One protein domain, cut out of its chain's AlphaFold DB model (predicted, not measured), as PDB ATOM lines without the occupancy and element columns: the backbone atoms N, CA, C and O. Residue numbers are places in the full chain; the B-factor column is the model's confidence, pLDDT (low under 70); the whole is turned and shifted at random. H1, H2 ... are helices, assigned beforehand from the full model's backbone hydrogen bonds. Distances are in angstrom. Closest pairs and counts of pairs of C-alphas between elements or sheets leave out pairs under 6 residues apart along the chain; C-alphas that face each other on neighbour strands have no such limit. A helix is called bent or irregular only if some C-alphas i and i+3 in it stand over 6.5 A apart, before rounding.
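Overview. This is residues 45 to 99 of the 115 residues of an uncharacterized protein of Chromatium okenii (UniProt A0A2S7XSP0). Two helices, H1 and H3, are packed side by side and run opposite ways, and a third helix, H2, lies crosswise to both of them, over the end of the pair where H1 ends and H3 begins. The other end of the pair, where H1 begins and H3 ends, reaches away from H2. The printed part has 55 residues with three named helices in the order H1, H2, H3 and no named strand, and its class is all helix. The whole is compact, with a radius of gyration of the C-alphas of 10.2 A, and its outline is rounded, with spans of 26 by 21 by 16 A.

Along the chain. The longest helix by residues is H1, residues 45 to 59, which measures 20.8 A from its first to its last C-alpha. It begins at C-alpha 45 at (-48.192, 15.751, -27.729) and ends at C-alpha 59 at (-33.697, 26.640, -17.478). H3, residues 85 to 98, measures 19.9 A and ends at C-alpha 98 at (-52.333, 21.071, -20.962). H2, residues 66 to 79, measures 20.0 A and begins at C-alpha 66 at (-33.400, 19.788, -11.971). The three helices are not bent.

Arrangement. H1 and H3 touch, with 27 pairs of C-alphas within 8 A. Their closest C-alphas are those of Arg 50 and Ala 94, 4.6 A apart. The two helices run opposite ways at a shallow tilt of 14 degrees, and their centres are 8.9 A apart. H1 also touches H2, with its residues 57 to 59 alone. The closest C-alphas there are those of Ala 58 and Ala 69, 5.4 A apart, and the lines of H1 and H2 are about perpendicular, at 79 degrees. H2 and H3 are close but not clearly touching, with 2 pairs of C-alphas within 8 A. Their closest C-alphas are those of Ile 77 and Leu 91, 7.5 A apart, and their lines are about perpendicular, at 82 degrees. In H1, H2 and H3 every O i to N i+4 pair is within hydrogen-bond range.

Size, cuts and confidence. The two C-alphas farthest apart are those of Glu 64 and Arg 99, at 29.3 A, while the first and last printed C-alphas, of Gly 45 and Arg 99, are 12.1 A apart. The printed part runs from residue 45 to residue 99 of a chain of 115 residues and has no cut. The link from H1 to H2, with 6 residues between them, is short, and the link from H2 to H3, with 5 residues between them, is tight. The mean pLDDT of the printed part is 72.3. Of the printed residues of this predicted model, 19 have a pLDDT under 70, which is low confidence, namely residues 45 to 49, residue 51, residues 66 to 71, residue 74 and residues 94 to 99.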
ATOM      1  N   GLY A  45     -48.516  14.479 -27.067       55.09
ATOM      2  CA  GLY A  45     -48.192  15.751 -27.729       55.09
ATOM      3  C   GLY A  45     -48.422  16.987 -26.852       55.09
ATOM      4  O   GLY A  45     -47.501  17.777 -26.661       55.09
ATOM      5  N   ALA A  46     -49.607  17.110 -26.245       56.66
ATOM      6  CA  ALA A  46     -49.919  18.185 -25.296       56.66
ATOM      7  C   ALA A  46     -49.060  18.076 -24.024       56.66
ATOM      8  O   ALA A  46     -48.546  19.069 -23.510       56.66
ATOM      9  N   LEU A  47     -48.820  16.845 -23.560       61.50
ATOM     10  CA  LEU A  47     -47.904  16.573 -22.450       61.50
ATOM     11  C   LEU A  47     -46.446  16.881 -22.808       61.50
ATOM     12  O   LEU A  47     -45.732  17.422 -21.975       61.50
ATOM     13  N   LYS A  48     -45.998  16.585 -24.030       66.88
ATOM     14  CA  LYS A  48     -44.648  16.897 -24.518       66.88
ATOM     15  C   LYS A  48     -44.457  18.401 -24.631       66.88
ATOM     16  O   LYS A  48     -43.482  18.908 -24.102       66.88
ATOM     17  N   GLN A  49     -45.418  19.114 -25.212       64.94
ATOM     18  CA  GLN A  49     -45.380  20.571 -25.293       64.94
ATOM     19  C   GLN A  49     -45.390  21.212 -23.900       64.94
ATOM     20  O   GLN A  49     -44.589  22.104 -23.632       64.94
ATOM     21  N   ARG A  50     -46.223  20.710 -22.979       70.81
ATOM     22  CA  ARG A  50     -46.189  21.112 -21.568       70.81
ATOM     23  C   ARG A  50     -44.823  20.841 -20.940       70.81
ATOM     24  O   ARG A  50     -44.273  21.720 -20.291       70.81
ATOM     25  N   ASN A  51     -44.266  19.649 -21.130       69.94
ATOM     26  CA  ASN A  51     -42.977  19.264 -20.555       69.94
ATOM     27  C   ASN A  51     -41.821  20.092 -21.135       69.94
ATOM     28  O   ASN A  51     -40.925  20.476 -20.390       69.94
ATOM     29  N   ASP A  52     -41.860  20.425 -22.425       77.12
ATOM     30  CA  ASP A  52     -40.881  21.300 -23.072       77.12
ATOM     31  C   ASP A  52     -40.970  22.731 -22.520       77.12
ATOM     32  O   ASP A  52     -39.944  23.364 -22.272       77.12
ATOM     33  N   LEU A  53     -42.182  23.235 -22.267       77.81
ATOM     34  CA  LEU A  53     -42.405  24.538 -21.633       77.81
ATOM     35  C   LEU A  53     -41.950  24.552 -20.168       77.81
ATOM     36  O   LEU A  53     -41.299  25.502 -19.746       77.81
ATOM     37  N   LEU A  54     -42.207  23.481 -19.412       72.19
ATOM     38  CA  LEU A  54     -41.713  23.329 -18.040       72.19
ATOM     39  C   LEU A  54     -40.184  23.218 -17.992       72.19
ATOM     40  O   LEU A  54     -39.561  23.802 -17.112       72.19
ATOM     41  N   ARG A  55     -39.562  22.540 -18.962       78.25
ATOM     42  CA  ARG A  55     -38.100  22.480 -19.090       78.25
ATOM     43  C   ARG A  55     -37.508  23.850 -19.425       78.25
ATOM     44  O   ARG A  55     -36.501  24.229 -18.838       78.25
ATOM     45  N   LYS A  56     -38.137  24.621 -20.316       80.50
ATOM     46  CA  LYS A  56     -37.738  26.014 -20.590       80.50
ATOM     47  C   LYS A  56     -37.893  26.904 -19.358       80.50
ATOM     48  O   LYS A  56     -36.993  27.687 -19.074       80.50
ATOM     49  N   ALA A  57     -38.983  26.742 -18.607       75.25
ATOM     50  CA  ALA A  57     -39.180  27.439 -17.341       75.25
ATOM     51  C   ALA A  57     -38.074  27.080 -16.337       75.25
ATOM     52  O   ALA A  57     -37.508  27.974 -15.723       75.25
ATOM     53  N   ALA A  58     -37.709  25.797 -16.222       74.94
ATOM     54  CA  ALA A  58     -36.636  25.341 -15.338       74.94
ATOM     55  C   ALA A  58     -35.286  25.972 -15.713       74.94
ATOM     56  O   ALA A  58     -34.629  26.548 -14.852       74.94
ATOM     57  N   LEU A  59     -34.918  25.977 -16.998       85.31
ATOM     58  CA  LEU A  59     -33.697  26.640 -17.478       85.31
ATOM     59  C   LEU A  59     -33.696  28.147 -17.175       85.31
ATOM     60  O   LEU A  59     -32.675  28.704 -16.778       85.31
ATOM     61  N   ALA A  60     -34.851  28.805 -17.301       83.31
ATOM     62  CA  ALA A  60     -35.009  30.230 -17.018       83.31
ATOM     63  C   ALA A  60     -34.945  30.585 -15.520       83.31
ATOM     64  O   ALA A  60     -34.894  31.770 -15.189       83.31
ATOM     65  N   THR A  61     -34.934  29.603 -14.608       82.06
ATOM     66  CA  THR A  61     -34.682  29.859 -13.177       82.06
ATOM     67  C   THR A  61     -33.205  30.126 -12.870       82.06
ATOM     68  O   THR A  61     -32.913  30.693 -11.822       82.06
ATOM     69  N   GLY A  62     -32.277  29.729 -13.754       83.25
ATOM     70  CA  GLY A  62     -30.830  29.832 -13.517       83.25
ATOM     71  C   GLY A  62     -30.279  28.833 -12.491       83.25
ATOM     72  O   GLY A  62     -29.132  28.958 -12.071       83.25
ATOM     73  N   ILE A  63     -31.083  27.855 -12.073       82.94
ATOM     74  CA  ILE A  63     -30.696  26.805 -11.131       82.94
ATOM     75  C   ILE A  63     -30.094  25.633 -11.913       82.94
ATOM     76  O   ILE A  63     -30.741  25.081 -12.798       82.94
ATOM     77  N   GLU A  64     -28.877  25.218 -11.560       79.50
ATOM     78  CA  GLU A  64     -28.141  24.168 -12.286       79.50
ATOM     79  C   GLU A  64     -28.696  22.747 -12.092       79.50
ATOM     80  O   GLU A  64     -28.383  21.848 -12.868       79.50
ATOM     81  N   SER A  65     -29.513  22.520 -11.061       77.12
ATOM     82  CA  SER A  65     -30.057  21.202 -10.728       77.12
ATOM     83  C   SER A  65     -31.566  21.124 -10.978       77.12
ATOM     84  O   SER A  65     -32.331  21.999 -10.560       77.12
ATOM     85  N   ASP A  66     -32.000  20.023 -11.597       60.62
ATOM     86  CA  ASP A  66     -33.400  19.788 -11.971       60.62
ATOM     87  C   ASP A  66     -34.350  19.768 -10.762       60.62
ATOM     88  O   ASP A  66     -35.479  20.254 -10.840       60.62
ATOM     89  N   TRP A  67     -33.902  19.236  -9.621       59.12
ATOM     90  CA  TRP A  67     -34.741  19.069  -8.429       59.12
ATOM     91  C   TRP A  67     -35.082  20.396  -7.732       59.12
ATOM     92  O   TRP A  67     -36.267  20.658  -7.500       59.12
ATOM     93  N   PRO A  68     -34.109  21.273  -7.422       66.44
ATOM     94  CA  PRO A  68     -34.409  22.594  -6.882       66.44
ATOM     95  C   PRO A  68     -35.154  23.487  -7.886       66.44
ATOM     96  O   PRO A  68     -36.057  24.214  -7.476       66.44
ATOM     97  N   ALA A  69     -34.871  23.382  -9.193       67.00
ATOM     98  CA  ALA A  69     -35.625  24.101 -10.221       67.00
ATOM     99  C   ALA A  69     -37.106  23.683 -10.231       67.00
ATOM    100  O   ALA A  69     -37.996  24.536 -10.218       67.00
ATOM    101  N   ALA A  70     -37.389  22.379 -10.157       58.97
ATOM    102  CA  ALA A  70     -38.752  21.865 -10.034       58.97
ATOM    103  C   ALA A  70     -39.454  22.361  -8.754       58.97
ATOM    104  O   ALA A  70     -40.639  22.695  -8.798       58.97
ATOM    105  N   GLY A  71     -38.726  22.469  -7.637       61.53
ATOM    106  CA  GLY A  71     -39.236  23.036  -6.384       61.53
ATOM    107  C   GLY A  71     -39.648  24.507  -6.510       61.53
ATOM    108  O   GLY A  71     -40.726  24.883  -6.047       61.53
ATOM    109  N   VAL A  72     -38.841  25.324  -7.193       73.88
ATOM    110  CA  VAL A  72     -39.163  26.737  -7.462       73.88
ATOM    111  C   VAL A  72     -40.376  26.864  -8.378       73.88
ATOM    112  O   VAL A  72     -41.290  27.625  -8.069       73.88
ATOM    113  N   LEU A  73     -40.444  26.081  -9.458       70.25
ATOM    114  CA  LEU A  73     -41.605  26.087 -10.353       70.25
ATOM    115  C   LEU A  73     -42.891  25.674  -9.621       70.25
ATOM    116  O   LEU A  73     -43.926  26.317  -9.789       70.25
ATOM    117  N   ALA A  74     -42.830  24.646  -8.770       64.50
ATOM    118  CA  ALA A  74     -43.970  24.210  -7.963       64.50
ATOM    119  C   ALA A  74     -44.422  25.289  -6.964       64.50
ATOM    120  O   ALA A  74     -45.624  25.510  -6.793       64.50
ATOM    121  N   ALA A  75     -43.473  25.991  -6.335       70.56
ATOM    122  CA  ALA A  75     -43.773  27.118  -5.459       70.56
ATOM    123  C   ALA A  75     -44.447  28.259  -6.234       70.56
ATOM    124  O   ALA A  75     -45.481  28.749  -5.789       70.56
ATOM    125  N   SER A  76     -43.937  28.617  -7.415       76.56
ATOM    126  CA  SER A  76     -44.509  29.668  -8.266       76.56
ATOM    127  C   SER A  76     -45.916  29.352  -8.763       76.56
ATOM    128  O   SER A  76     -46.757  30.246  -8.801       76.56
ATOM    129  N   ILE A  77     -46.210  28.088  -9.082       71.75
ATOM    130  CA  ILE A  77     -47.576  27.649  -9.414       71.75
ATOM    131  C   ILE A  77     -48.506  27.825  -8.206       71.75
ATOM    132  O   ILE A  77     -49.640  28.271  -8.355       71.75
ATOM    133  N   LYS A  78     -48.035  27.484  -7.001       70.62
ATOM    134  CA  LYS A  78     -48.841  27.547  -5.774       70.62
ATOM    135  C   LYS A  78     -49.109  28.980  -5.309       70.62
ATOM    136  O   LYS A  78     -50.180  29.251  -4.776       70.62
ATOM    137  N   THR A  79     -48.133  29.872  -5.448       76.38
ATOM    138  CA  THR A  79     -48.199  31.245  -4.922       76.38
ATOM    139  C   THR A  79     -48.616  32.275  -5.967       76.38
ATOM    140  O   THR A  79     -48.934  33.402  -5.601       76.38
ATOM    141  N   GLY A  80     -48.585  31.922  -7.257       76.44
ATOM    142  CA  GLY A  80     -48.767  32.863  -8.364       76.44
ATOM    143  C   GLY A  80     -47.581  33.815  -8.572       76.44
ATOM    144  O   GLY A  80     -47.634  34.668  -9.453       76.44
ATOM    145  N   ALA A  81     -46.506  33.679  -7.786       79.56
ATOM    146  CA  ALA A  81     -45.326  34.533  -7.853       79.56
ATOM    147  C   ALA A  81     -44.176  33.802  -8.561       79.56
ATOM    148  O   ALA A  81     -43.566  32.875  -8.016       79.56
ATOM    149  N   ALA A  82     -43.883  34.218  -9.793       84.31
ATOM    150  CA  ALA A  82     -42.768  33.697 -10.573       84.31
ATOM    151  C   ALA A  82     -41.469  34.474 -10.278       84.31
ATOM    152  O   ALA A  82     -41.520  35.691 -10.107       84.31
ATOM    153  N   PRO A  83     -40.299  33.809 -10.269       78.31
ATOM    154  CA  PRO A  83     -39.009  34.464 -10.037       78.31
ATOM    155  C   PRO A  83     -38.634  35.461 -11.143       78.31
ATOM    156  O   PRO A  83     -37.861  36.382 -10.903       78.31
ATOM    157  N   ASN A  84     -39.165  35.285 -12.355       88.19
ATOM    158  CA  ASN A  84     -39.035  36.237 -13.452       88.19
ATOM    159  C   ASN A  84     -40.177  36.074 -14.471       88.19
ATOM    160  O   ASN A  84     -40.943  35.105 -14.424       88.19
ATOM    161  N   GLN A  85     -40.260  37.022 -15.411       81.69
ATOM    162  CA  GLN A  85     -41.307  37.055 -16.436       81.69
ATOM    163  C   GLN A  85     -41.269  35.831 -17.363       81.69
ATOM    164  O   GLN A  85     -42.314  35.269 -17.664       81.69
ATOM    165  N   ILE A  86     -40.079  35.350 -17.742       82.44
ATOM    166  CA  ILE A  86     -39.926  34.194 -18.643       82.44
ATOM    167  C   ILE A  86     -40.501  32.926 -17.998       82.44
ATOM    168  O   ILE A  86     -41.188  32.145 -18.659       82.44
ATOM    169  N   VAL A  87     -40.257  32.731 -16.700       76.19
ATOM    170  CA  VAL A  87     -40.831  31.627 -15.925       76.19
ATOM    171  C   VAL A  87     -42.352  31.767 -15.834       76.19
ATOM    172  O   VAL A  87     -43.053  30.781 -16.044       76.19
ATOM    173  N   SER A  88     -42.871  32.976 -15.596       82.00
ATOM    174  CA  SER A  88     -44.318  33.241 -15.578       82.00
ATOM    175  C   SER A  88     -44.986  32.894 -16.914       82.00
ATOM    176  O   SER A  88     -45.940  32.114 -16.948       82.00
ATOM    177  N   ASP A  89     -44.429  33.386 -18.021       77.62
ATOM    178  CA  ASP A  89     -44.956  33.177 -19.370       77.62
ATOM    179  C   ASP A  89     -44.932  31.694 -19.756       77.62
ATOM    180  O   ASP A  89     -45.904  31.167 -20.301       77.62
ATOM    181  N   CYS A  90     -43.847  30.987 -19.424       74.69
ATOM    182  CA  CYS A  90     -43.734  29.551 -19.675       74.69
ATOM    183  C   CYS A  90     -44.720  28.734 -18.831       74.69
ATOM    184  O   CYS A  90     -45.276  27.761 -19.340       74.69
ATOM    185  N   LEU A  91     -44.961  29.112 -17.571       74.62
ATOM    186  CA  LEU A  91     -45.934  28.440 -16.705       74.62
ATOM    187  C   LEU A  91     -47.373  28.660 -17.194       74.62
ATOM    188  O   LEU A  91     -48.116  27.686 -17.318       74.62
ATOM    189  N   MET A  92     -47.741  29.890 -17.567       76.50
ATOM    190  CA  MET A  92     -49.046  30.179 -18.180       76.50
ATOM    191  C   MET A  92     -49.230  29.421 -19.501       76.50
ATOM    192  O   MET A  92     -50.276  28.818 -19.747       76.50
ATOM    193  N   ALA A  93     -48.206  29.403 -20.357       70.50
ATOM    194  CA  ALA A  93     -48.240  28.656 -21.609       70.50
ATOM    195  C   ALA A  93     -48.344  27.140 -21.373       70.50
ATOM    196  O   ALA A  93     -49.072  26.463 -22.095       70.50
ATOM    197  N   ALA A  94     -47.656  26.599 -20.362       68.88
ATOM    198  CA  ALA A  94     -47.721  25.184 -20.002       68.88
ATOM    199  C   ALA A  94     -49.111  24.792 -19.479       68.88
ATOM    200  O   ALA A  94     -49.621  23.724 -19.827       68.88
ATOM    201  N   GLU A  95     -49.747  25.657 -18.685       69.25
ATOM    202  CA  GLU A  95     -51.121  25.457 -18.222       69.25
ATOM    203  C   GLU A  95     -52.109  25.434 -19.397       69.25
ATOM    204  O   GLU A  95     -52.946  24.533 -19.494       69.25
ATOM    205  N   ASN A  96     -51.963  26.366 -20.340       64.94
ATOM    206  CA  ASN A  96     -52.799  26.437 -21.538       64.94
ATOM    207  C   ASN A  96     -52.550  25.275 -22.511       64.94
ATOM    208  O   ASN A  96     -53.498  24.757 -23.090       64.94
ATOM    209  N   ALA A  97     -51.305  24.811 -22.648       60.75
ATOM    210  CA  ALA A  97     -50.955  23.656 -23.477       60.75
ATOM    211  C   ALA A  97     -51.528  22.335 -22.929       60.75
ATOM    212  O   ALA A  97     -51.788  21.408 -23.693       60.75
ATOM    213  N   ALA A  98     -51.734  22.238 -21.611       53.00
ATOM    214  CA  ALA A  98     -52.333  21.071 -20.962       53.00
ATOM    215  C   ALA A  98     -53.872  21.075 -20.998       53.00
ATOM    216  O   ALA A  98     -54.502  20.023 -20.851       53.00
ATOM    217  N   ARG A  99     -54.493  22.249 -21.160       51.34
ATOM    218  CA  ARG A  99     -55.946  22.382 -21.273       51.34
ATOM    219  C   ARG A  99     -56.352  22.089 -22.713       51.34
ATOM    220  O   ARG A  99     -56.231  22.944 -23.579       51.34
TER     221      ARG A  99